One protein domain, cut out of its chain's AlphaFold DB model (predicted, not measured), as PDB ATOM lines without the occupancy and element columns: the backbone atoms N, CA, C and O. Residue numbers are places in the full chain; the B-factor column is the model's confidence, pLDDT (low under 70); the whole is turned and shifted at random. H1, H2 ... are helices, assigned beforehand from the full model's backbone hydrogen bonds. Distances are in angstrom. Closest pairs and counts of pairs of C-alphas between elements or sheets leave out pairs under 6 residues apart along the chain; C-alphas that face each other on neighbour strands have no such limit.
ATOM      1  N   ARG A  57      -6.417  12.880 -52.183       64.94
ATOM      2  CA  ARG A  57      -6.345  13.462 -50.844       64.94
ATOM      3  C   ARG A  57      -5.055  14.242 -50.613       64.94
ATOM      4  O   ARG A  57      -5.120  15.296 -49.996       64.94
ATOM      5  N   LYS A  58      -3.912  13.802 -51.149       67.25
ATOM      6  CA  LYS A  58      -2.648  14.562 -51.113       67.25
ATOM      7  C   LYS A  58      -2.802  15.905 -51.835       67.25
ATOM      8  O   LYS A  58      -2.488  16.939 -51.254       67.25
ATOM      9  N   GLN A  59      -3.425  15.906 -53.016       72.88
ATOM     10  CA  GLN A  59      -3.752  17.136 -53.752       72.88
ATOM     11  C   GLN A  59      -4.674  18.068 -52.949       72.88
ATOM     12  O   GLN A  59      -4.487  19.285 -52.913       72.88
ATOM     13  N   THR A  60      -5.663  17.500 -52.255       71.81
ATOM     14  CA  THR A  60      -6.574  18.266 -51.396       71.81
ATOM     15  C   THR A  60      -5.833  18.909 -50.215       71.81
ATOM     16  O   THR A  60      -6.076  20.073 -49.896       71.81
ATOM     17  N   LEU A  61      -4.888  18.196 -49.594       71.25
ATOM     18  CA  LEU A  61      -4.039  18.720 -48.516       71.25
ATOM     19  C   LEU A  61      -3.147  19.872 -48.987       71.25
ATOM     20  O   LEU A  61      -3.085  20.909 -48.329       71.25
ATOM     21  N   GLU A  62      -2.499  19.713 -50.138       77.44
ATOM     22  CA  GLU A  62      -1.672  20.761 -50.741       77.44
ATOM     23  C   GLU A  62      -2.499  21.999 -51.091       77.44
ATOM     24  O   GLU A  62      -2.067  23.130 -50.862       77.44
ATOM     25  N   LYS A  63      -3.727  21.805 -51.582       82.19
ATOM     26  CA  LYS A  63      -4.664  22.900 -51.840       82.19
ATOM     27  C   LYS A  63      -4.978  23.683 -50.564       82.19
ATOM     28  O   LYS A  63      -4.926  24.909 -50.575       82.19
ATOM     29  N   LEU A  64      -5.260  23.000 -49.459       78.88
ATOM     30  CA  LEU A  64      -5.561  23.637 -48.175       78.88
ATOM     31  C   LEU A  64      -4.349  24.364 -47.578       78.88
ATOM     32  O   LEU A  64      -4.506  25.455 -47.032       78.88
ATOM     33  N   ALA A  65      -3.143  23.810 -47.724       78.75
ATOM     34  CA  ALA A  65      -1.907  24.494 -47.345       78.75
ATOM     35  C   ALA A  65      -1.715  25.791 -48.151       78.75
ATOM     36  O   ALA A  65      -1.498  26.854 -47.566       78.75
ATOM     37  N   LYS A  66      -1.932  25.740 -49.475       83.50
ATOM     38  CA  LYS A  66      -1.908  26.928 -50.346       83.50
ATOM     39  C   LYS A  66      -2.927  27.989 -49.916       83.50
ATOM     40  O   LYS A  66      -2.599  29.171 -49.938       83.50
ATOM     41  N   ARG A  67      -4.130  27.606 -49.458       82.56
ATOM     42  CA  ARG A  67      -5.112  28.560 -48.889       82.56
ATOM     43  C   ARG A  67      -4.573  29.273 -47.651       82.56
ATOM     44  O   ARG A  67      -4.785  30.473 -47.489       82.56
ATOM     45  N   ILE A  68      -3.858  28.559 -46.777       78.25
ATOM     46  CA  ILE A  68      -3.266  29.156 -45.572       78.25
ATOM     47  C   ILE A  68      -2.180  30.173 -45.933       78.25
ATOM     48  O   ILE A  68      -2.158  31.272 -45.358       78.25
ATOM     49  N   GLU A  69      -1.314  29.811 -46.880       78.75
ATOM     50  CA  GLU A  69      -0.243  30.659 -47.416       78.75
ATOM     51  C   GLU A  69      -0.804  31.909 -48.100       78.75
ATOM     52  O   GLU A  69      -0.348  33.018 -47.824       78.75
ATOM     53  N   ALA A  70      -1.861  31.747 -48.900       78.94
ATOM     54  CA  ALA A  70      -2.580  32.840 -49.548       78.94
ATOM     55  C   ALA A  70      -3.402  33.702 -48.568       78.94
ATOM     56  O   ALA A  70      -3.885  34.768 -48.938       78.94
ATOM     57  N   GLY A  71      -3.564  33.271 -47.311       73.38
ATOM     58  CA  GLY A  71      -4.370  33.982 -46.314       73.38
ATOM     59  C   GLY A  71      -5.884  33.805 -46.479       73.38
ATOM     60  O   GLY A  71      -6.649  34.481 -45.795       73.38
ATOM     61  N   GLU A  72      -6.329  32.876 -47.322       80.38
ATOM     62  CA  GLU A  72      -7.732  32.625 -47.662       80.38
ATOM     63  C   GLU A  72      -8.423  31.747 -46.596       80.38
ATOM     64  O   GLU A  72      -8.872  30.630 -46.867       80.38
ATOM     65  N   MET A  73      -8.492  32.233 -45.351       79.19
ATOM     66  CA  MET A  73      -8.956  31.439 -44.198       79.19
ATOM     67  C   MET A  73     -10.435  31.037 -44.283       79.19
ATOM     68  O   MET A  73     -10.770  29.931 -43.863       79.19
ATOM     69  N   ALA A  74     -11.311  31.864 -44.873       71.44
ATOM     70  CA  ALA A  74     -12.692  31.469 -45.190       71.44
ATOM     71  C   ALA A  74     -12.736  30.218 -46.071       71.44
ATOM     72  O   ALA A  74     -13.444  29.255 -45.771       71.44
ATOM     73  N   MET A  75     -11.968  30.233 -47.164       77.31
ATOM     74  CA  MET A  75     -11.923  29.124 -48.113       77.31
ATOM     75  C   MET A  75     -11.282  27.895 -47.485       77.31
ATOM     76  O   MET A  75     -11.792  26.795 -47.676       77.31
ATOM     77  N   TYR A  76     -10.226  28.079 -46.688       83.00
ATOM     78  CA  TYR A  76      -9.637  27.004 -45.899       83.00
ATOM     79  C   TYR A  76     -10.671  26.347 -44.979       83.00
ATOM     80  O   TYR A  76     -10.836  25.130 -45.027       83.00
ATOM     81  N   ALA A  77     -11.399  27.125 -44.174       76.44
ATOM     82  CA  ALA A  77     -12.360  26.587 -43.216       76.44
ATOM     83  C   ALA A  77     -13.544  25.888 -43.912       76.44
ATOM     84  O   ALA A  77     -13.934  24.786 -43.519       76.44
ATOM     85  N   LEU A  78     -14.064  26.471 -45.000       76.88
ATOM     86  CA  LEU A  78     -15.127  25.876 -45.815       76.88
ATOM     87  C   LEU A  78     -14.691  24.557 -46.470       76.88
ATOM     88  O   LEU A  78     -15.423  23.566 -46.420       76.88
ATOM     89  N   GLU A  79     -13.521  24.546 -47.115       79.06
ATOM     90  CA  GLU A  79     -12.978  23.346 -47.755       79.06
ATOM     91  C   GLU A  79     -12.638  22.291 -46.693       79.06
ATOM     92  O   GLU A  79     -12.987  21.127 -46.871       79.06
ATOM     93  N   SER A  80     -12.097  22.690 -45.536       76.88
ATOM     94  CA  SER A  80     -11.843  21.789 -44.408       76.88
ATOM     95  C   SER A  80     -13.109  21.071 -43.939       76.88
ATOM     96  O   SER A  80     -13.112  19.842 -43.848       76.88
ATOM     97  N   ARG A  81     -14.207  21.817 -43.746       73.12
ATOM     98  CA  ARG A  81     -15.515  21.267 -43.357       73.12
ATOM     99  C   ARG A  81     -16.048  20.270 -44.385       73.12
ATOM    100  O   ARG A  81     -16.546  19.208 -44.018       73.12
ATOM    101  N   ARG A  82     -15.956  20.602 -45.679       75.31
ATOM    102  CA  ARG A  82     -16.414  19.720 -46.767       75.31
ATOM    103  C   ARG A  82     -15.639  18.409 -46.792       75.31
ATOM    104  O   ARG A  82     -16.246  17.358 -46.981       75.31
ATOM    105  N   GLU A  83     -14.329  18.466 -46.588       73.12
ATOM    106  CA  GLU A  83     -13.499  17.263 -46.536       73.12
ATOM    107  C   GLU A  83     -13.792  16.414 -45.296       73.12
ATOM    108  O   GLU A  83     -13.908  15.197 -45.416       73.12
ATOM    109  N   HIS A  84     -14.010  17.029 -44.129       71.62
ATOM    110  CA  HIS A  84     -14.426  16.293 -42.930       71.62
ATOM    111  C   HIS A  84     -15.768  15.576 -43.125       71.62
ATOM    112  O   HIS A  84     -15.882  14.386 -42.833       71.62
ATOM    113  N   ALA A  85     -16.762  16.256 -43.705       69.44
ATOM    114  CA  ALA A  85     -18.050  15.642 -44.014       69.44
ATOM    115  C   ALA A  85     -17.884  14.421 -44.935       69.44
ATOM    116  O   ALA A  85     -18.395  13.348 -44.627       69.44
ATOM    117  N   LYS A  86     -17.104  14.537 -46.021       69.62
ATOM    118  CA  LYS A  86     -16.818  13.401 -46.917       69.62
ATOM    119  C   LYS A  86     -16.224  12.206 -46.164       69.62
ATOM    120  O   LYS A  86     -16.632  11.077 -46.409       69.62
ATOM    121  N   LEU A  87     -15.307  12.448 -45.227       62.34
ATOM    122  CA  LEU A  87     -14.659  11.401 -44.429       62.34
ATOM    123  C   LEU A  87     -15.595  10.755 -43.401       62.34
ATOM    124  O   LEU A  87     -15.432   9.579 -43.073       62.34
ATOM    125  N   ALA A  88     -16.569  11.498 -42.879       63.19
ATOM    126  CA  ALA A  88     -17.566  10.972 -41.953       63.19
ATOM    127  C   ALA A  88     -18.638  10.106 -42.645       63.19
ATOM    128  O   ALA A  88     -19.209   9.232 -41.996       63.19
ATOM    129  N   PHE A  89     -18.896  10.332 -43.940       57.25
ATOM    130  CA  PHE A  89     -19.877   9.579 -44.737       57.25
ATOM    131  C   PHE A  89     -19.312   8.338 -45.442       57.25
ATOM    132  O   PHE A  89     -20.085   7.527 -45.947       57.25
ATOM    133  N   MET A  90     -17.991   8.157 -45.478       57.12
ATOM    134  CA  MET A  90     -17.405   6.900 -45.940       57.12
ATOM    135  C   MET A  90     -17.636   5.819 -44.879       57.12
ATOM    136  O   MET A  90     -17.074   5.906 -43.788       57.12
ATOM    137  N   GLU A  91     -18.474   4.823 -45.197       49.94
ATOM    138  CA  GLU A  91     -18.665   3.628 -44.362       49.94
ATOM    139  C   GLU A  91     -17.308   3.020 -43.972       49.94
ATOM    140  O   GLU A  91     -16.374   3.011 -44.780       49.94
ATOM    141  N   ASP A  92     -17.223   2.450 -42.764       52.59
ATOM    142  CA  ASP A  92     -16.012   1.853 -42.173       52.59
ATOM    143  C   ASP A  92     -15.265   0.876 -43.107       52.59
ATOM    144  O   ASP A  92     -14.066   0.658 -42.954       52.59
ATOM    145  N   ARG A  93     -15.944   0.337 -44.128       42.31
ATOM    146  CA  ARG A  93     -15.389  -0.569 -45.144       42.31
ATOM    147  C   ARG A  93     -14.396   0.061 -46.130       42.31
ATOM    148  O   ARG A  93     -13.688  -0.691 -46.790       42.31
ATOM    149  N   TRP A  94     -14.311   1.391 -46.227       48.41
ATOM    150  CA  TRP A  94     -13.385   2.095 -47.138       48.41
ATOM    151  C   TRP A  94     -12.386   3.013 -46.413       48.41
ATOM    152  O   TRP A  94     -11.697   3.814 -47.052       48.41
ATOM    153  N   ARG A  95     -12.315   2.934 -45.076       53.62
ATOM    154  CA  ARG A  95     -11.360   3.684 -44.248       53.62
ATOM    155  C   ARG A  95     -10.057   2.902 -44.112       53.62
ATOM    156  O   ARG A  95      -9.971   1.959 -43.333       53.62
ATOM    157  N   GLU A  96      -9.019   3.319 -44.825       57.22
ATOM    158  CA  GLU A  96      -7.669   2.828 -44.538       57.22
ATOM    159  C   GLU A  96      -7.071   3.579 -43.327       57.22
ATOM    160  O   GLU A  96      -7.131   4.813 -43.287       57.22
ATOM    161  N   PRO A  97      -6.421   2.894 -42.367       57.06
ATOM    162  CA  PRO A  97      -5.790   3.531 -41.202       57.06
ATOM    163  C   PRO A  97      -4.756   4.616 -41.555       57.06
ATOM    164  O   PRO A  97      -4.615   5.617 -40.850       57.06
ATOM    165  N   SER A  98      -4.056   4.450 -42.680       58.03
ATOM    166  CA  SER A  98      -3.103   5.425 -43.230       58.03
ATOM    167  C   SER A  98      -3.772   6.749 -43.625       58.03
ATOM    168  O   SER A  98      -3.169   7.818 -43.511       58.03
ATOM    169  N   GLN A  99      -5.036   6.697 -44.047       57.59
ATOM    170  CA  GLN A  99      -5.810   7.860 -44.462       57.59
ATOM    171  C   GLN A  99      -6.341   8.649 -43.259       57.59
ATOM    172  O   GLN A  99      -6.284   9.880 -43.269       57.59
ATOM    173  N   ASP A 100      -6.786   7.959 -42.205       57.66
ATOM    174  CA  ASP A 100      -7.185   8.592 -40.941       57.66
ATOM    175  C   ASP A 100      -5.981   9.272 -40.258       57.66
ATOM    176  O   ASP A 100      -6.107  10.388 -39.748       57.66
ATOM    177  N   ALA A 101      -4.786   8.671 -40.332       61.44
ATOM    178  CA  ALA A 101      -3.551   9.268 -39.819       61.44
ATOM    179  C   ALA A 101      -3.123  10.536 -40.591       61.44
ATOM    180  O   ALA A 101      -2.684  11.513 -39.980       61.44
ATOM    181  N   LEU A 102      -3.283  10.560 -41.921       60.28
ATOM    182  CA  LEU A 102      -3.014  11.739 -42.760       60.28
ATOM    183  C   LEU A 102      -3.964  12.904 -42.451       60.28
ATOM    184  O   LEU A 102      -3.527  14.051 -42.346       60.28
ATOM    185  N   VAL A 103      -5.253  12.614 -42.258       59.97
ATOM    186  CA  VAL A 103      -6.264  13.613 -41.885       59.97
ATOM    187  C   VAL A 103      -6.028  14.124 -40.466       59.97
ATOM    188  O   VAL A 103      -6.043  15.334 -40.253       59.97
ATOM    189  N   ALA A 104      -5.751  13.241 -39.505       63.41
ATOM    190  CA  ALA A 104      -5.455  13.630 -38.128       63.41
ATOM    191  C   ALA A 104      -4.191  14.504 -38.038       63.41
ATOM    192  O   ALA A 104      -4.200  15.543 -37.378       63.41
ATOM    193  N   LYS A 105      -3.124  14.142 -38.767       61.44
ATOM    194  CA  LYS A 105      -1.877  14.923 -38.838       61.44
ATOM    195  C   LYS A 105      -2.091  16.292 -39.495       61.44
ATOM    196  O   LYS A 105      -1.516  17.281 -39.052       61.44
ATOM    197  N   ARG A 106      -2.948  16.371 -40.516       63.41
ATOM    198  CA  ARG A 106      -3.363  17.634 -41.142       63.41
ATOM    199  C   ARG A 106      -4.151  18.520 -40.177       63.41
ATOM    200  O   ARG A 106      -3.799  19.689 -40.042       63.41
ATOM    201  N   LEU A 107      -5.199  17.987 -39.544       64.25
ATOM    202  CA  LEU A 107      -6.046  18.731 -38.603       64.25
ATOM    203  C   LEU A 107      -5.224  19.268 -37.426       64.25
ATOM    204  O   LEU A 107      -5.441  20.391 -37.004       64.25
ATOM    205  N   ALA A 108      -4.220  18.533 -36.948       64.75
ATOM    206  CA  ALA A 108      -3.349  19.016 -35.877       64.75
ATOM    207  C   ALA A 108      -2.384  20.139 -36.319       64.75
ATOM    208  O   ALA A 108      -2.098  21.041 -35.541       64.75
ATOM    209  N   VAL A 109      -1.864  20.112 -37.554       66.81
ATOM    210  CA  VAL A 109      -0.798  21.040 -37.989       66.81
ATOM    211  C   VAL A 109      -1.340  22.276 -38.707       66.81
ATOM    212  O   VAL A 109      -0.956  23.400 -38.380       66.81
ATOM    213  N   LEU A 110      -2.226  22.097 -39.690       67.44
ATOM    214  CA  LEU A 110      -2.736  23.212 -40.492       67.44
ATOM    215  C   LEU A 110      -3.709  24.080 -39.692       67.44
ATOM    216  O   LEU A 110      -3.669  25.305 -39.807       67.44
ATOM    217  N   ASP A 111      -4.510  23.471 -38.815       70.56
ATOM    218  CA  ASP A 111      -5.392  24.245 -37.949       70.56
ATOM    219  C   ASP A 111      -4.622  24.986 -36.863       70.56
ATOM    220  O   ASP A 111      -4.937  26.138 -36.607       70.56
ATOM    221  N   ALA A 112      -3.562  24.413 -36.282       70.50
ATOM    222  CA  ALA A 112      -2.722  25.147 -35.334       70.50
ATOM    223  C   ALA A 112      -2.121  26.419 -35.964       70.50
ATOM    224  O   ALA A 112      -2.038  27.465 -35.317       70.50
ATOM    225  N   ILE A 113      -1.732  26.358 -37.242       72.38
ATOM    226  CA  ILE A 113      -1.253  27.527 -37.995       72.38
ATOM    227  C   ILE A 113      -2.396  28.517 -38.250       72.38
ATOM    228  O   ILE A 113      -2.214  29.723 -38.067       72.38
ATOM    229  N   ALA A 114      -3.570  28.032 -38.656       73.38
ATOM    230  CA  ALA A 114      -4.723  28.881 -38.941       73.38
ATOM    231  C   ALA A 114      -5.290  29.549 -37.673       73.38
ATOM    232  O   ALA A 114      -5.575  30.745 -37.683       73.38
ATOM    233  N   PHE A 115      -5.378  28.827 -36.555       79.25
ATOM    234  CA  PHE A 115      -5.893  29.316 -35.274       79.25
ATOM    235  C   PHE A 115      -5.003  30.399 -34.678       79.25
ATOM    236  O   PHE A 115      -5.520  31.370 -34.137       79.25
ATOM    237  N   ARG A 116      -3.677  30.326 -34.860       78.56
ATOM    238  CA  ARG A 116      -2.758  31.402 -34.442       78.56
ATOM    239  C   ARG A 116      -3.051  32.748 -35.108       78.56
ATOM    240  O   ARG A 116      -2.682  33.776 -34.548       78.56
ATOM    241  N   LYS A 117      -3.717  32.770 -36.270       77.94
ATOM    242  CA  LYS A 117      -4.152  34.023 -36.913       77.94
ATOM    243  C   LYS A 117      -5.355  34.664 -36.207       77.94
ATOM    244  O   LYS A 117      -5.590  35.851 -36.409       77.94
ATOM    245  N   TYR A 118      -6.073  33.918 -35.364       82.69
ATOM    246  CA  TYR A 118      -7.271  34.364 -34.651       82.69
ATOM    247  C   TYR A 118      -7.124  34.115 -33.145       82.69
ATOM    248  O   TYR A 118      -7.445  33.025 -32.669       82.69
ATOM    249  N   PRO A 119      -6.685  35.120 -32.362       82.00
ATOM    250  CA  PRO A 119      -6.384  34.954 -30.939       82.00
ATOM    251  C   PRO A 119      -7.513  34.321 -30.114       82.00
ATOM    252  O   PRO A 119      -7.235  33.509 -29.237       82.00
ATOM    253  N   ARG A 120      -8.783  34.627 -30.423       82.56
ATOM    254  CA  ARG A 120      -9.946  34.015 -29.752       82.56
ATOM    255  C   ARG A 120     -10.117  32.530 -30.076       82.56
ATOM    256  O   ARG A 120     -10.458  31.758 -29.184       82.56
ATOM    257  N   VAL A 121      -9.843  32.110 -31.313       83.94
ATOM    258  CA  VAL A 121      -9.848  30.681 -31.671       83.94
ATOM    259  C   VAL A 121      -8.706  29.975 -30.955       83.94
ATOM    260  O   VAL A 121      -8.933  28.962 -30.304       83.94
ATOM    261  N   ALA A 122      -7.499  30.544 -31.006       83.44
ATOM    262  CA  ALA A 122      -6.333  29.982 -30.327       83.44
ATOM    263  C   ALA A 122      -6.544  29.848 -28.808       83.44
ATOM    264  O   ALA A 122      -6.144  28.843 -28.231       83.44
ATOM    265  N   ALA A 123      -7.198  30.820 -28.167       86.50
ATOM    266  CA  ALA A 123      -7.464  30.791 -26.730       86.50
ATOM    267  C   ALA A 123      -8.443  29.680 -26.313       86.50
ATOM    268  O   ALA A 123      -8.271  29.098 -25.246       86.50
ATOM    269  N   ASN A 124      -9.452  29.384 -27.139       86.50
ATOM    270  CA  ASN A 124     -10.490  28.405 -26.803       86.50
ATOM    271  C   ASN A 124     -10.164  26.988 -27.295       86.50
ATOM    272  O   ASN A 124     -10.453  26.010 -26.612       86.50
ATOM    273  N   VAL A 125      -9.560  26.868 -28.477       83.56
ATOM    274  CA  VAL A 125      -9.262  25.574 -29.107       83.56
ATOM    275  C   VAL A 125      -7.848  25.081 -28.766       83.56
ATOM    276  O   VAL A 125      -7.584  23.879 -28.793       83.56
ATOM    277  N   GLY A 126      -6.929  25.986 -28.420       80.25
ATOM    278  CA  GLY A 126      -5.549  25.651 -28.084       80.25
ATOM    279  C   GLY A 126      -4.724  25.223 -29.300       80.25
ATOM    280  O   GLY A 126      -4.652  25.928 -30.308       80.25
ATOM    281  N   ASP A 127      -4.077  24.062 -29.194       70.12
ATOM    282  CA  ASP A 127      -3.200  23.482 -30.221       70.12
ATOM    283  C   ASP A 127      -3.952  22.851 -31.406       70.12
ATOM    284  O   ASP A 127      -3.330  22.390 -32.359       70.12
ATOM    285  N   GLY A 128      -5.287  22.846 -31.370       68.25
ATOM    286  CA  GLY A 128      -6.128  22.336 -32.446       68.25
ATOM    287  C   GLY A 128      -6.376  20.833 -32.431       68.25
ATOM    288  O   GLY A 128      -7.100  20.336 -33.298       68.25
ATOM    289  N   VAL A 129      -5.861  20.099 -31.445       77.50
ATOM    290  CA  VAL A 129      -6.125  18.660 -31.322       77.50
ATOM    291  C   VAL A 129      -7.616  18.424 -31.056       77.50
ATOM    292  O   VAL A 129      -8.183  19.008 -30.137       77.50
ATOM    293  N   ARG A 130      -8.256  17.555 -31.848       79.38
ATOM    294  CA  ARG A 130      -9.700  17.271 -31.772       79.38
ATOM    295  C   ARG A 130     -10.043  16.190 -30.750       79.38
ATOM    296  O   ARG A 130      -9.268  15.256 -30.558       79.38
ATOM    297  N   VAL A 131     -11.238  16.279 -30.172       83.00
ATOM    298  CA  VAL A 131     -11.827  15.247 -29.306       83.00
ATOM    299  C   VAL A 131     -13.099  14.681 -29.940       83.00
ATOM    300  O   VAL A 131     -13.803  15.388 -30.660       83.00
ATOM    301  N   ARG A 132     -13.392  13.402 -29.690       82.25
ATOM    302  CA  ARG A 132     -14.635  12.744 -30.147       82.25
ATOM    303  C   ARG A 132     -15.704  12.651 -29.062       82.25
ATOM    304  O   ARG A 132     -16.849  12.339 -29.368       82.25
ATOM    305  N   GLU A 133     -15.322  12.932 -27.824       83.69
ATOM    306  CA  GLU A 133     -16.169  12.845 -26.641       83.69
ATOM    307  C   GLU A 133     -16.106  14.184 -25.906       83.69
ATOM    308  O   GLU A 133     -15.023  14.739 -25.702       83.69
ATOM    309  N   ALA A 134     -17.280  14.716 -25.589       88.81
ATOM    310  CA  ALA A 134     -17.516  15.907 -24.784       88.81
ATOM    311  C   ALA A 134     -18.944  15.804 -24.230       88.81
ATOM    312  O   ALA A 134     -19.755  15.036 -24.757       88.81
ATOM    313  N   ASP A 135     -19.248  16.570 -23.189       93.06
ATOM    314  CA  ASP A 135     -20.602  16.642 -22.636       93.06
ATOM    315  C   ASP A 135     -21.643  17.058 -23.704       93.06
ATOM    316  O   ASP A 135     -21.411  17.979 -24.493       93.06
ATOM    317  N   GLU A 136     -22.794  16.374 -23.761       92.06
ATOM    318  CA  GLU A 136     -23.809  16.603 -24.805       92.06
ATOM    319  C   GLU A 136     -24.417  18.013 -24.733       92.06
ATOM    320  O   GLU A 136     -24.604  18.661 -25.771       92.06
ATOM    321  N   ASP A 137     -24.652  18.537 -23.525       91.75
ATOM    322  CA  ASP A 137     -25.167  19.895 -23.334       91.75
ATOM    323  C   ASP A 137     -24.130  20.948 -23.750       91.75
ATOM    324  O   ASP A 137     -24.486  22.009 -24.295       91.75
ATOM    325  N   ALA A 138     -22.844  20.657 -23.537       92.50
ATOM    326  CA  ALA A 138     -21.733  21.468 -24.017       92.50
ATOM    327  C   ALA A 138     -21.603  21.428 -25.549       92.50
ATOM    328  O   ALA A 138     -21.368  22.471 -26.166       92.50
ATOM    329  N   ILE A 139     -21.829  20.276 -26.191       92.44
ATOM    330  CA  ILE A 139     -21.862  20.154 -27.658       92.44
ATOM    331  C   ILE A 139     -23.014  20.983 -28.238       92.44
ATOM    332  O   ILE A 139     -22.818  21.732 -29.198       92.44
ATOM    333  N   GLU A 140     -24.213  20.909 -27.655       93.56
ATOM    334  CA  GLU A 140     -25.349  21.732 -28.085       93.56
ATOM    335  C   GLU A 140     -25.105  23.230 -27.853       93.56
ATOM    336  O   GLU A 140     -25.478  24.064 -28.684       93.56
ATOM    337  N   ALA A 141     -24.421  23.597 -26.763       92.75
ATOM    338  CA  ALA A 141     -23.949  24.965 -26.556       92.75
ATOM    339  C   ALA A 141     -22.960  25.399 -27.653       92.75
ATOM    340  O   ALA A 141     -23.095  26.491 -28.200       92.75
ATOM    341  N   ALA A 142     -22.011  24.539 -28.027       92.62
ATOM    342  CA  ALA A 142     -21.020  24.836 -29.056       92.62
ATOM    343  C   ALA A 142     -21.659  24.984 -30.448       92.62
ATOM    344  O   ALA A 142     -21.291  25.874 -31.215       92.62
ATOM    345  N   LYS A 143     -22.691  24.193 -30.764       92.56
ATOM    346  CA  LYS A 143     -23.495  24.380 -31.985       92.56
ATOM    347  C   LYS A 143     -24.226  25.725 -31.987       92.56
ATOM    348  O   LYS A 143     -24.211  26.424 -33.001       92.56
ATOM    349  N   LYS A 144     -24.835  26.121 -30.861       93.06
ATOM    350  CA  LYS A 144     -25.491  27.436 -30.711       93.06
ATOM    351  C   LYS A 144     -24.502  28.590 -30.840       93.06
ATOM    352  O   LYS A 144     -24.804  29.563 -31.521       93.06
ATOM    353  N   MET A 145     -23.312  28.446 -30.265       93.38
ATOM    354  CA  MET A 145     -22.201  29.377 -30.432       93.38
ATOM    355  C   MET A 145     -21.838  29.555 -31.916       93.38
ATOM    356  O   MET A 145     -21.791  30.684 -32.409       93.38
ATOM    357  N   VAL A 146     -21.638  28.458 -32.655       89.56
ATOM    358  CA  VAL A 146     -21.354  28.506 -34.100       89.56
ATOM    359  C   VAL A 146     -22.494  29.184 -34.867       89.56
ATOM    360  O   VAL A 146     -22.235  30.042 -35.712       89.56
ATOM    361  N   ALA A 147     -23.750  28.854 -34.564       89.06
ATOM    362  CA  ALA A 147     -24.917  29.457 -35.209       89.06
ATOM    363  C   ALA A 147     -25.025  30.970 -34.934       89.06
ATOM    364  O   ALA A 147     -25.263  31.752 -35.859       89.06
ATOM    365  N   ALA A 148     -24.791  31.396 -33.688       87.00
ATOM    366  CA  ALA A 148     -24.750  32.806 -33.309       87.00
ATOM    367  C   ALA A 148     -23.700  33.559 -34.133       87.00
ATOM    368  O   ALA A 148     -23.982  34.634 -34.662       87.00
ATOM    369  N   CYS A 149     -22.530  32.960 -34.342       84.94
ATOM    370  CA  CYS A 149     -21.504  33.578 -35.162       84.94
ATOM    371  C   CYS A 149     -21.805  33.578 -36.666       84.94
ATOM    372  O   CYS A 149     -21.549  34.569 -37.345       84.94
ATOM    373  N   GLN A 150     -22.397  32.516 -37.217       83.00
ATOM    374  CA  GLN A 150     -22.797  32.498 -38.633       83.00
ATOM    375  C   GLN A 150     -23.787  33.624 -38.970       83.00
ATOM    376  O   GLN A 150     -23.790  34.125 -40.096       83.00
ATOM    377  N   SER A 151     -24.567  34.093 -37.989       82.94
ATOM    378  CA  SER A 151     -25.417  35.277 -38.152       82.94
ATOM    379  C   SER A 151     -24.624  36.569 -38.416       82.94
ATOM    380  O   SER A 151     -25.163  37.501 -39.013       82.94
ATOM    381  N   VAL A 152     -23.343  36.645 -38.033       79.88
ATOM    382  CA  VAL A 152     -22.461  37.783 -38.344       79.88
ATOM    383  C   VAL A 152     -22.151  37.835 -39.839       79.88
ATOM    384  O   VAL A 152     -22.240  38.896 -40.450       79.88
ATOM    385  N   ALA A 153     -21.888  36.686 -40.466       68.62
ATOM    386  CA  ALA A 153     -21.618  36.610 -41.904       68.62
ATOM    387  C   ALA A 153     -22.835  37.000 -42.774       68.62
ATOM    388  O   ALA A 153     -22.695  37.251 -43.975       68.62
ATOM    389  N   SER A 154     -24.036  37.063 -42.186       76.00
ATOM    390  CA  SER A 154     -25.251  37.517 -42.866       76.00
ATOM    391  C   SER A 154     -25.423  39.041 -42.861       76.00
ATOM    392  O   SER A 154     -26.351  39.535 -43.502       76.00
ATOM    393  N   ILE A 155     -24.582  39.792 -42.141       79.81
ATOM    394  CA  ILE A 155     -24.672  41.252 -42.082       79.81
ATOM    395  C   ILE A 155     -24.226  41.813 -43.436       79.81
ATOM    396  O   ILE A 155     -23.045  41.820 -43.775       79.81
ATOM    397  N   ARG A 156     -25.180  42.288 -44.243       69.31
ATOM    398  CA  ARG A 156     -24.897  42.893 -45.551       69.31
ATOM    399  C   ARG A 156     -25.675  44.181 -45.733       69.31
ATOM    400  O   ARG A 156     -26.888  44.216 -45.568       69.31
ATOM    401  N   GLY A 157     -24.970  45.240 -46.121       65.75
ATOM    402  CA  GLY A 157     -25.570  46.472 -46.640       65.75
ATOM    403  C   GLY A 157     -26.385  47.318 -45.653       65.75
ATOM    404  O   GLY A 157     -26.742  48.438 -46.022       65.75
ATOM    405  N   SER A 158     -26.625  46.872 -44.412       71.19
ATOM    406  CA  SER A 158     -27.421  47.621 -43.430       71.19
ATOM    407  C   SER A 158     -26.748  48.945 -43.047       71.19
ATOM    408  O   SER A 158     -25.520  49.075 -43.081       71.19
ATOM    409  N   ARG A 159     -27.559  49.967 -42.749       67.25
ATOM    410  CA  ARG A 159     -27.086  51.281 -42.275       67.25
ATOM    411  C   ARG A 159     -26.482  51.188 -40.871       67.25
ATOM    412  O   ARG A 159     -25.530  51.900 -40.579       67.25
ATOM    413  N   ASP A 160     -26.973  50.238 -40.078       78.44
ATOM    414  CA  ASP A 160     -26.560  49.986 -38.697       78.44
ATOM    415  C   ASP A 160     -25.592  48.799 -38.578       78.44
ATOM    416  O   ASP A 160     -25.501  48.169 -37.528       78.44
ATOM    417  N   MET A 161     -24.854  48.494 -39.650       81.25
ATOM    418  CA  MET A 161     -23.933  47.354 -39.736       81.25
ATOM    419  C   MET A 161     -22.988  47.256 -38.530       81.25
ATOM    420  O   MET A 161     -22.791  46.164 -38.013       81.25
ATOM    421  N   GLY A 162     -22.448  48.380 -38.043       80.12
ATOM    422  CA  GLY A 162     -21.575  48.389 -36.864       80.12
ATOM    423  C   GLY A 162     -22.287  47.976 -35.570       80.12
ATOM    424  O   GLY A 162     -21.733  47.217 -34.780       80.12
ATOM    425  N   LYS A 163     -23.536  48.420 -35.370       83.94
ATOM    426  CA  LYS A 163     -24.347  48.028 -34.211       83.94
ATOM    427  C   LYS A 163     -24.771  46.564 -34.312       83.94
ATOM    428  O   LYS A 163     -24.610  45.818 -33.358       83.94
ATOM    429  N   GLU A 164     -25.251  46.146 -35.482       87.19
ATOM    430  CA  GLU A 164     -25.651  44.760 -35.737       87.19
ATOM    431  C   GLU A 164     -24.478  43.789 -35.526       87.19
ATOM    432  O   GLU A 164     -24.647  42.717 -34.946       87.19
ATOM    433  N   LEU A 165     -23.274  44.189 -35.946       87.19
ATOM    434  CA  LEU A 165     -22.042  43.440 -35.727       87.19
ATOM    435  C   LEU A 165     -21.689  43.347 -34.241       87.19
ATOM    436  O   LEU A 165     -21.355  42.257 -33.775       87.19
ATOM    437  N   ALA A 166     -21.792  44.449 -33.495       86.62
ATOM    438  CA  ALA A 166     -21.548  44.460 -32.055       86.62
ATOM    439  C   ALA A 166     -22.537  43.553 -31.304       86.62
ATOM    440  O   ALA A 166     -22.110  42.693 -30.534       86.62
ATOM    441  N   ASP A 167     -23.836  43.675 -31.589       89.00
ATOM    442  CA  ASP A 167     -24.894  42.888 -30.945       89.00
ATOM    443  C   ASP A 167     -24.713  41.382 -31.210       89.00
ATOM    444  O   ASP A 167     -24.787  40.558 -30.293       89.00
ATOM    445  N   LYS A 168     -24.415  41.002 -32.461       89.38
ATOM    446  CA  LYS A 168     -24.182  39.598 -32.837       89.38
ATOM    447  C   LYS A 168     -22.869  39.047 -32.282       89.38
ATOM    448  O   LYS A 168     -22.827  37.886 -31.875       89.38
ATOM    449  N   THR A 169     -21.820  39.867 -32.203       88.88
ATOM    450  CA  THR A 169     -20.551  39.475 -31.564       88.88
ATOM    451  C   THR A 169     -20.749  39.245 -30.066       88.88
ATOM    452  O   THR A 169     -20.289  38.233 -29.548       88.88
ATOM    453  N   ALA A 170     -21.518  40.100 -29.384       89.69
ATOM    454  CA  ALA A 170     -21.846  39.922 -27.970       89.69
ATOM    455  C   ALA A 170     -22.674  38.646 -27.716       89.69
ATOM    456  O   ALA A 170     -22.447  37.938 -26.733       89.69
ATOM    457  N   ALA A 171     -23.611  38.312 -28.611       91.06
ATOM    458  CA  ALA A 171     -24.357  37.054 -28.539       91.06
ATOM    459  C   ALA A 171     -23.439  35.830 -28.699       91.06
ATOM    460  O   ALA A 171     -23.564  34.864 -27.948       91.06
ATOM    461  N   TYR A 172     -22.491  35.884 -29.636       91.81
ATOM    462  CA  TYR A 172     -21.480  34.842 -29.814       91.81
ATOM    463  C   TYR A 172     -20.575  34.699 -28.576       91.81
ATOM    464  O   TYR A 172     -20.397  33.588 -28.084       91.81
ATOM    465  N   GLU A 173     -20.091  35.802 -27.996       91.44
ATOM    466  CA  GLU A 173     -19.267  35.790 -26.774       91.44
ATOM    467  C   GLU A 173     -20.000  35.198 -25.565       91.44
ATOM    468  O   GLU A 173     -19.415  34.452 -24.774       91.44
ATOM    469  N   LYS A 174     -21.304  35.464 -25.444       93.38
ATOM    470  CA  LYS A 174     -22.146  34.850 -24.412       93.38
ATOM    471  C   LYS A 174     -22.193  33.326 -24.546       93.38
ATOM    472  O   LYS A 174     -22.130  32.623 -23.537       93.38
ATOM    473  N   GLU A 175     -22.296  32.812 -25.769       93.88
ATOM    474  CA  GLU A 175     -22.301  31.368 -26.009       93.88
ATOM    475  C   GLU A 175     -20.911  30.743 -25.803       93.88
ATOM    476  O   GLU A 175     -20.833  29.654 -25.236       93.88
ATOM    477  N   ILE A 176     -19.812  31.440 -26.131       92.94
ATOM    478  CA  ILE A 176     -18.445  31.004 -25.768       92.94
ATOM    479  C   ILE A 176     -18.342  30.802 -24.250       92.94
ATOM    480  O   ILE A 176     -17.952  29.730 -23.790       92.94
ATOM    481  N   ALA A 177     -18.754  31.796 -23.456       94.25
ATOM    482  CA  ALA A 177     -18.706  31.701 -21.997       94.25
ATOM    483  C   ALA A 177     -19.556  30.534 -21.456       94.25
ATOM    484  O   ALA A 177     -19.181  29.882 -20.480       94.25
ATOM    485  N   ARG A 178     -20.692  30.239 -22.104       94.44
ATOM    486  CA  ARG A 178     -21.543  29.088 -21.770       94.44
ATOM    487  C   ARG A 178     -20.835  27.760 -22.048       94.44
ATOM    488  O   ARG A 178     -20.846  26.903 -21.170       94.44
ATOM    489  N   VAL A 179     -20.219  27.592 -23.220       95.38
ATOM    490  CA  VAL A 179     -19.453  26.378 -23.570       95.38
ATOM    491  C   VAL A 179     -18.321  26.158 -22.572       95.38
ATOM    492  O   VAL A 179     -18.193  25.072 -22.014       95.38
ATOM    493  N   GLN A 180     -17.568  27.216 -22.269       94.12
ATOM    494  CA  GLN A 180     -16.438  27.165 -21.344       94.12
ATOM    495  C   GLN A 180     -16.843  26.760 -19.919       94.12
ATOM    496  O   GLN A 180     -16.055  26.134 -19.214       94.12
ATOM    497  N   LYS A 181     -18.069  27.097 -19.499       95.50
ATOM    498  CA  LYS A 181     -18.629  26.696 -18.202       95.50
ATOM    499  C   LYS A 181     -19.107  25.240 -18.173       95.50
ATOM    500  O   LYS A 181     -19.040  24.630 -17.110       95.50
ATOM    501  N   LEU A 182     -19.651  24.731 -19.280       95.50
ATOM    502  CA  LEU A 182     -20.195  23.372 -19.358       95.50
ATOM    503  C   LEU A 182     -19.069  22.345 -19.514       95.50
ATOM    504  O   LEU A 182     -18.853  21.536 -18.619       95.50
ATOM    505  N   ASP A 183     -18.328  22.426 -20.616       94.00
ATOM    506  CA  ASP A 183     -17.167  21.581 -20.888       94.00
ATOM    507  C   ASP A 183     -16.286  22.251 -21.961       94.00
ATOM    508  O   ASP A 183     -16.674  22.316 -23.133       94.00
ATOM    509  N   PRO A 184     -15.078  22.729 -21.609       91.00
ATOM    510  CA  PRO A 184     -14.141  23.297 -22.574       91.00
ATOM    511  C   PRO A 184     -13.752  22.338 -23.711       91.00
ATOM    512  O   PRO A 184     -13.370  22.796 -24.788       91.00
ATOM    513  N   ASN A 185     -13.865  21.018 -23.525       90.50
ATOM    514  CA  ASN A 185     -13.580  20.059 -24.593       90.50
ATOM    515  C   ASN A 185     -14.561  20.178 -25.766       90.50
ATOM    516  O   ASN A 185     -14.193  19.847 -26.896       90.50
ATOM    517  N   ALA A 186     -15.759  20.734 -25.557       92.31
ATOM    518  CA  ALA A 186     -16.709  20.980 -26.636       92.31
ATOM    519  C   ALA A 186     -16.182  21.978 -27.686       92.31
ATOM    520  O   ALA A 186     -16.545  21.867 -28.857       92.31
ATOM    521  N   PHE A 187     -15.252  22.879 -27.333       90.88
ATOM    522  CA  PHE A 187     -14.565  23.717 -28.326       90.88
ATOM    523  C   PHE A 187     -13.727  22.905 -29.307       90.88
ATOM    524  O   PHE A 187     -13.507  23.361 -30.419       90.88
ATOM    525  N   ARG A 188     -13.264  21.717 -28.909       89.38
ATOM    526  CA  ARG A 188     -12.386  20.824 -29.680       89.38
ATOM    527  C   ARG A 188     -13.154  19.668 -30.325       89.38
ATOM    528  O   ARG A 188     -12.535  18.779 -30.914       89.38
ATOM    529  N   TYR A 189     -14.479  19.660 -30.197       88.38
ATOM    530  CA  TYR A 189     -15.321  18.537 -30.584       88.38
ATOM    531  C   TYR A 189     -15.378  18.327 -32.103       88.38
ATOM    532  O   TYR A 189     -15.605  19.261 -32.880       88.38
ATOM    533  N   LEU A 190     -15.218  17.064 -32.503       84.75
ATOM    534  CA  LEU A 190     -15.321  16.577 -33.872       84.75
ATOM    535  C   LEU A 190     -16.346  15.436 -33.948       84.75
ATOM    536  O   LEU A 190     -16.057  14.291 -33.594       84.75
ATOM    537  N   GLY A 191     -17.538  15.753 -34.449       81.44
ATOM    538  CA  GLY A 191     -18.634  14.810 -34.670       81.44
ATOM    539  C   GLY A 191     -18.786  14.401 -36.137       81.44
ATOM    540  O   GLY A 191     -18.073  14.879 -37.018       81.44
ATOM    541  N   LYS A 192     -19.766  13.535 -36.434       72.81
ATOM    542  CA  LYS A 192     -20.041  13.065 -37.810       72.81
ATOM    543  C   LYS A 192     -20.426  14.193 -38.779       72.81
ATOM    544  O   LYS A 192     -20.103  14.129 -39.955       72.81
ATOM    545  N   SER A 193     -21.115  15.221 -38.293       73.81
ATOM    546  CA  SER A 193     -21.604  16.346 -39.103       73.81
ATOM    547  C   SER A 193     -21.136  17.712 -38.592       73.81
ATOM    548  O   SER A 193     -21.616  18.737 -39.070       73.81
ATOM    549  N   VAL A 194     -20.223  17.734 -37.615       79.19
ATOM    550  CA  VAL A 194     -19.827  18.943 -36.880       79.19
ATOM    551  C   VAL A 194     -18.315  18.951 -36.667       79.19
ATOM    552  O   VAL A 194     -17.762  17.961 -36.195       79.19
ATOM    553  N   ASP A 195     -17.665  20.072 -36.972       85.62
ATOM    554  CA  ASP A 195     -16.255  20.343 -36.657       85.62
ATOM    555  C   ASP A 195     -16.180  21.721 -35.990       85.62
ATOM    556  O   ASP A 195     -16.046  22.744 -36.667       85.62
ATOM    557  N   ILE A 196     -16.337  21.749 -34.659       88.06
ATOM    558  CA  ILE A 196     -16.484  23.004 -33.906       88.06
ATOM    559  C   ILE A 196     -15.290  23.939 -34.137       88.06
ATOM    560  O   ILE A 196     -15.526  25.106 -34.457       88.06
ATOM    561  N   PRO A 197     -14.021  23.491 -34.078       86.75
ATOM    562  CA  PRO A 197     -12.915  24.401 -34.345       86.75
ATOM    563  C   PRO A 197     -12.857  24.972 -35.763       86.75
ATOM    564  O   PRO A 197     -12.548  26.153 -35.927       86.75
ATOM    565  N   ALA A 198     -13.142  24.171 -36.797       81.31
ATOM    566  CA  ALA A 198     -13.167  24.685 -38.168       81.31
ATOM    567  C   ALA A 198     -14.304  25.702 -38.347       81.31
ATOM    568  O   ALA A 198     -14.146  26.719 -39.028       81.31
ATOM    569  N   ASP A 199     -15.433  25.462 -37.681       85.31
ATOM    570  CA  ASP A 199     -16.573  26.365 -37.678       85.31
ATOM    571  C   ASP A 199     -16.271  27.674 -36.946       85.31
ATOM    572  O   ASP A 199     -16.596  28.741 -37.471       85.31
ATOM    573  N   MET A 200     -15.580  27.611 -35.804       86.62
ATOM    574  CA  MET A 200     -15.070  28.782 -35.083       86.62
ATOM    575  C   MET A 200     -14.064  29.578 -35.916       86.62
ATOM    576  O   MET A 200     -14.128  30.803 -35.951       86.62
ATOM    577  N   LEU A 201     -13.161  28.909 -36.635       84.19
ATOM    578  CA  LEU A 201     -12.209  29.577 -37.523       84.19
ATOM    579  C   LEU A 201     -12.908  30.308 -38.672       84.19
ATOM    580  O   LEU A 201     -12.618  31.478 -38.923       84.19
ATOM    581  N   SER A 202     -13.852  29.644 -39.350       82.44
ATOM    582  CA  SER A 202     -14.669  30.283 -40.391       82.44
ATOM    583  C   SER A 202     -15.426  31.491 -39.839       82.44
ATOM    584  O   SER A 202     -15.547  32.510 -40.515       82.44
ATOM    585  N   CYS A 203     -15.950  31.350 -38.626       85.00
ATOM    586  CA  CYS A 203     -16.683  32.371 -37.899       85.00
ATOM    587  C   CYS A 203     -15.813  33.604 -37.606       85.00
ATOM    588  O   CYS A 203     -16.170  34.714 -37.990       85.00
ATOM    589  N   GLU A 204     -14.655  33.419 -36.976       85.81
ATOM    590  CA  GLU A 204     -13.781  34.518 -36.550       85.81
ATOM    591  C   GLU A 204     -13.151  35.232 -37.743       85.81
ATOM    592  O   GLU A 204     -12.980  36.451 -37.721       85.81
ATOM    593  N   HIS A 205     -12.902  34.500 -38.831       83.50
ATOM    594  CA  HIS A 205     -12.578  35.113 -40.109       83.50
ATOM    595  C   HIS A 205     -13.731  35.974 -40.640       83.50
ATOM    596  O   HIS A 205     -13.499  37.125 -40.997       83.50
ATOM    597  N   GLY A 206     -14.970  35.471 -40.639       82.25
ATOM    598  CA  GLY A 206     -16.144  36.235 -41.074       82.25
ATOM    599  C   GLY A 206     -16.412  37.479 -40.220       82.25
ATOM    600  O   GLY A 206     -16.759  38.530 -40.764       82.25
ATOM    601  N   ILE A 207     -16.197  37.402 -38.900       84.69
ATOM    602  CA  ILE A 207     -16.224  38.567 -38.003       84.69
ATOM    603  C   ILE A 207     -15.135  39.555 -38.423       84.69
ATOM    604  O   ILE A 207     -15.440  40.723 -38.628       84.69
ATOM    605  N   ALA A 208     -13.888  39.109 -38.594       81.88
ATOM    606  CA  ALA A 208     -12.781  39.984 -38.978       81.88
ATOM    607  C   ALA A 208     -13.016  40.674 -40.334       81.88
ATOM    608  O   ALA A 208     -12.779  41.876 -40.456       81.88
ATOM    609  N   GLU A 209     -13.523  39.948 -41.333       80.75
ATOM    610  CA  GLU A 209     -13.900  40.518 -42.629       80.75
ATOM    611  C   GLU A 209     -15.028  41.542 -42.482       80.75
ATOM    612  O   GLU A 209     -14.902  42.664 -42.969       80.75
ATOM    613  N   THR A 210     -16.109  41.191 -41.779       82.00
ATOM    614  CA  THR A 210     -17.274  42.072 -41.592       82.00
ATOM    615  C   THR A 210     -16.907  43.323 -40.798       82.00
ATOM    616  O   THR A 210     -17.323  44.415 -41.177       82.00
ATOM    617  N   SER A 211     -16.078  43.196 -39.758       81.38
ATOM    618  CA  SER A 211     -15.489  44.326 -39.033       81.38
ATOM    619  C   SER A 211     -14.671  45.204 -39.969       81.38
ATOM    620  O   SER A 211     -14.897  46.409 -40.025       81.38
ATOM    621  N   GLY A 212     -13.784  44.607 -40.772       79.38
ATOM    622  CA  GLY A 212     -13.000  45.334 -41.764       79.38
ATOM    623  C   GLY A 212     -13.879  46.106 -42.751       79.38
ATOM    624  O   GLY A 212     -13.631  47.284 -42.987       79.38
ATOM    625  N   TYR A 213     -14.937  45.483 -43.279       79.06
ATOM    626  CA  TYR A 213     -15.908  46.138 -44.161       79.06
ATOM    627  C   TYR A 213     -16.706  47.239 -43.462       79.06
ATOM    628  O   TYR A 213     -16.936  48.286 -44.064       79.06
ATOM    629  N   ALA A 214     -17.142  47.017 -42.222       80.50
ATOM    630  CA  ALA A 214     -17.893  47.997 -41.447       80.50
ATOM    631  C   ALA A 214     -17.042  49.239 -41.160       80.50
ATOM    632  O   ALA A 214     -17.527  50.358 -41.297       80.50
ATOM    633  N   GLU A 215     -15.767  49.044 -40.823       84.31
ATOM    634  CA  GLU A 215     -14.818  50.131 -40.612       84.31
ATOM    635  C   GLU A 215     -14.424  50.848 -41.913       84.31
ATOM    636  O   GLU A 215     -14.234  52.059 -41.910       84.31
ATOM    637  N   ASP A 216     -14.297  50.114 -43.023       86.31
ATOM    638  CA  ASP A 216     -13.963  50.640 -44.355       86.31
ATOM    639  C   ASP A 216     -15.156  51.324 -45.047       86.31
ATOM    640  O   ASP A 216     -15.001  51.919 -46.116       86.31
ATOM    641  N   ARG A 217     -16.350  51.271 -44.446       85.75
ATOM    642  CA  ARG A 217     -17.568  51.869 -44.991       85.75
ATOM    643  C   ARG A 217     -17.869  53.213 -44.346       85.75
ATOM    644  O   ARG A 217     -18.085  53.326 -43.143       85.75
TER     645      ARG A 217
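What this domain is: This is residues 57 to 217 of the 447 residues of an uncharacterized protein of Deltaproteobacteria bacterium (UniProt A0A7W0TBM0). Two groups of nearly aligned helices meet on one long helix, H8: the hairpin of H5 and H6 packs along it, while H2, in a loose triangle with H1 and H3, packs on its first half. Short H4 and H7 sit near the start of H8. The printed part has 161 residues with eight named helices, H1 to H8 in order, no named strand, and the class all helix; H1, H2, H3, H5, H6 and H8 form a bundle, helices side by side. The whole is compact, with a radius of gyration of the C-alphas of 16.1 A and spans of 52 by 36 by 24 A.

How they stand to each other: Start with the hairpin of H1, residues 57 to 70, and H2, residues 73 to 89; its closest C-alphas, Arg 67 and Tyr 76, are 5.6 A apart. H3, residues 97 to 115, touches H1, closest at C-alphas 114 and 68, 6.8 A. H4, residues 119 to 125, touches H3 only at the corner, closest at C-alphas 122 and 115, 5.0 A. Next, H5, residues 136 to 153, and H6, residues 161 to 182, form a hairpin at a shallow tilt of 12 degrees, closest at C-alphas 145 and 175, 4.9 A. H7, residues 184 to 188, touches H5, closest at C-alphas 186 and 139, 5.3 A. The hub H8, residues 196 to 216, touches six helices, among them H2, closest at C-alphas 202 and 77, 5.2 A, and H5, closest at C-alphas 206 and 153, 5.5 A. H2 and H5 are apart. Every O i to N i+4 pair is within hydrogen-bond range in H1, H2, H4, H6 and H8, against 13 of 15 in H3, 12 of 14 in H5 and 0 of 1 in H7, where 2 of 2 O i to N i+3 pairs are.

Where its parts are: Find C-alpha 57 at (-6.345, 13.462, -50.844), where H1 begins. H6 runs 31.7 A from C-alpha 161; H8 runs 29.7 A to C-alpha 216 at (-13.963, 50.640, -44.355).

The domain as a whole: The C-alphas farthest apart, Arg 93 and Arg 159, are 53.2 A apart. The printed part has no cut and no long link. Look for pLDDT under 70 at 33 residues, among them 85 to 110.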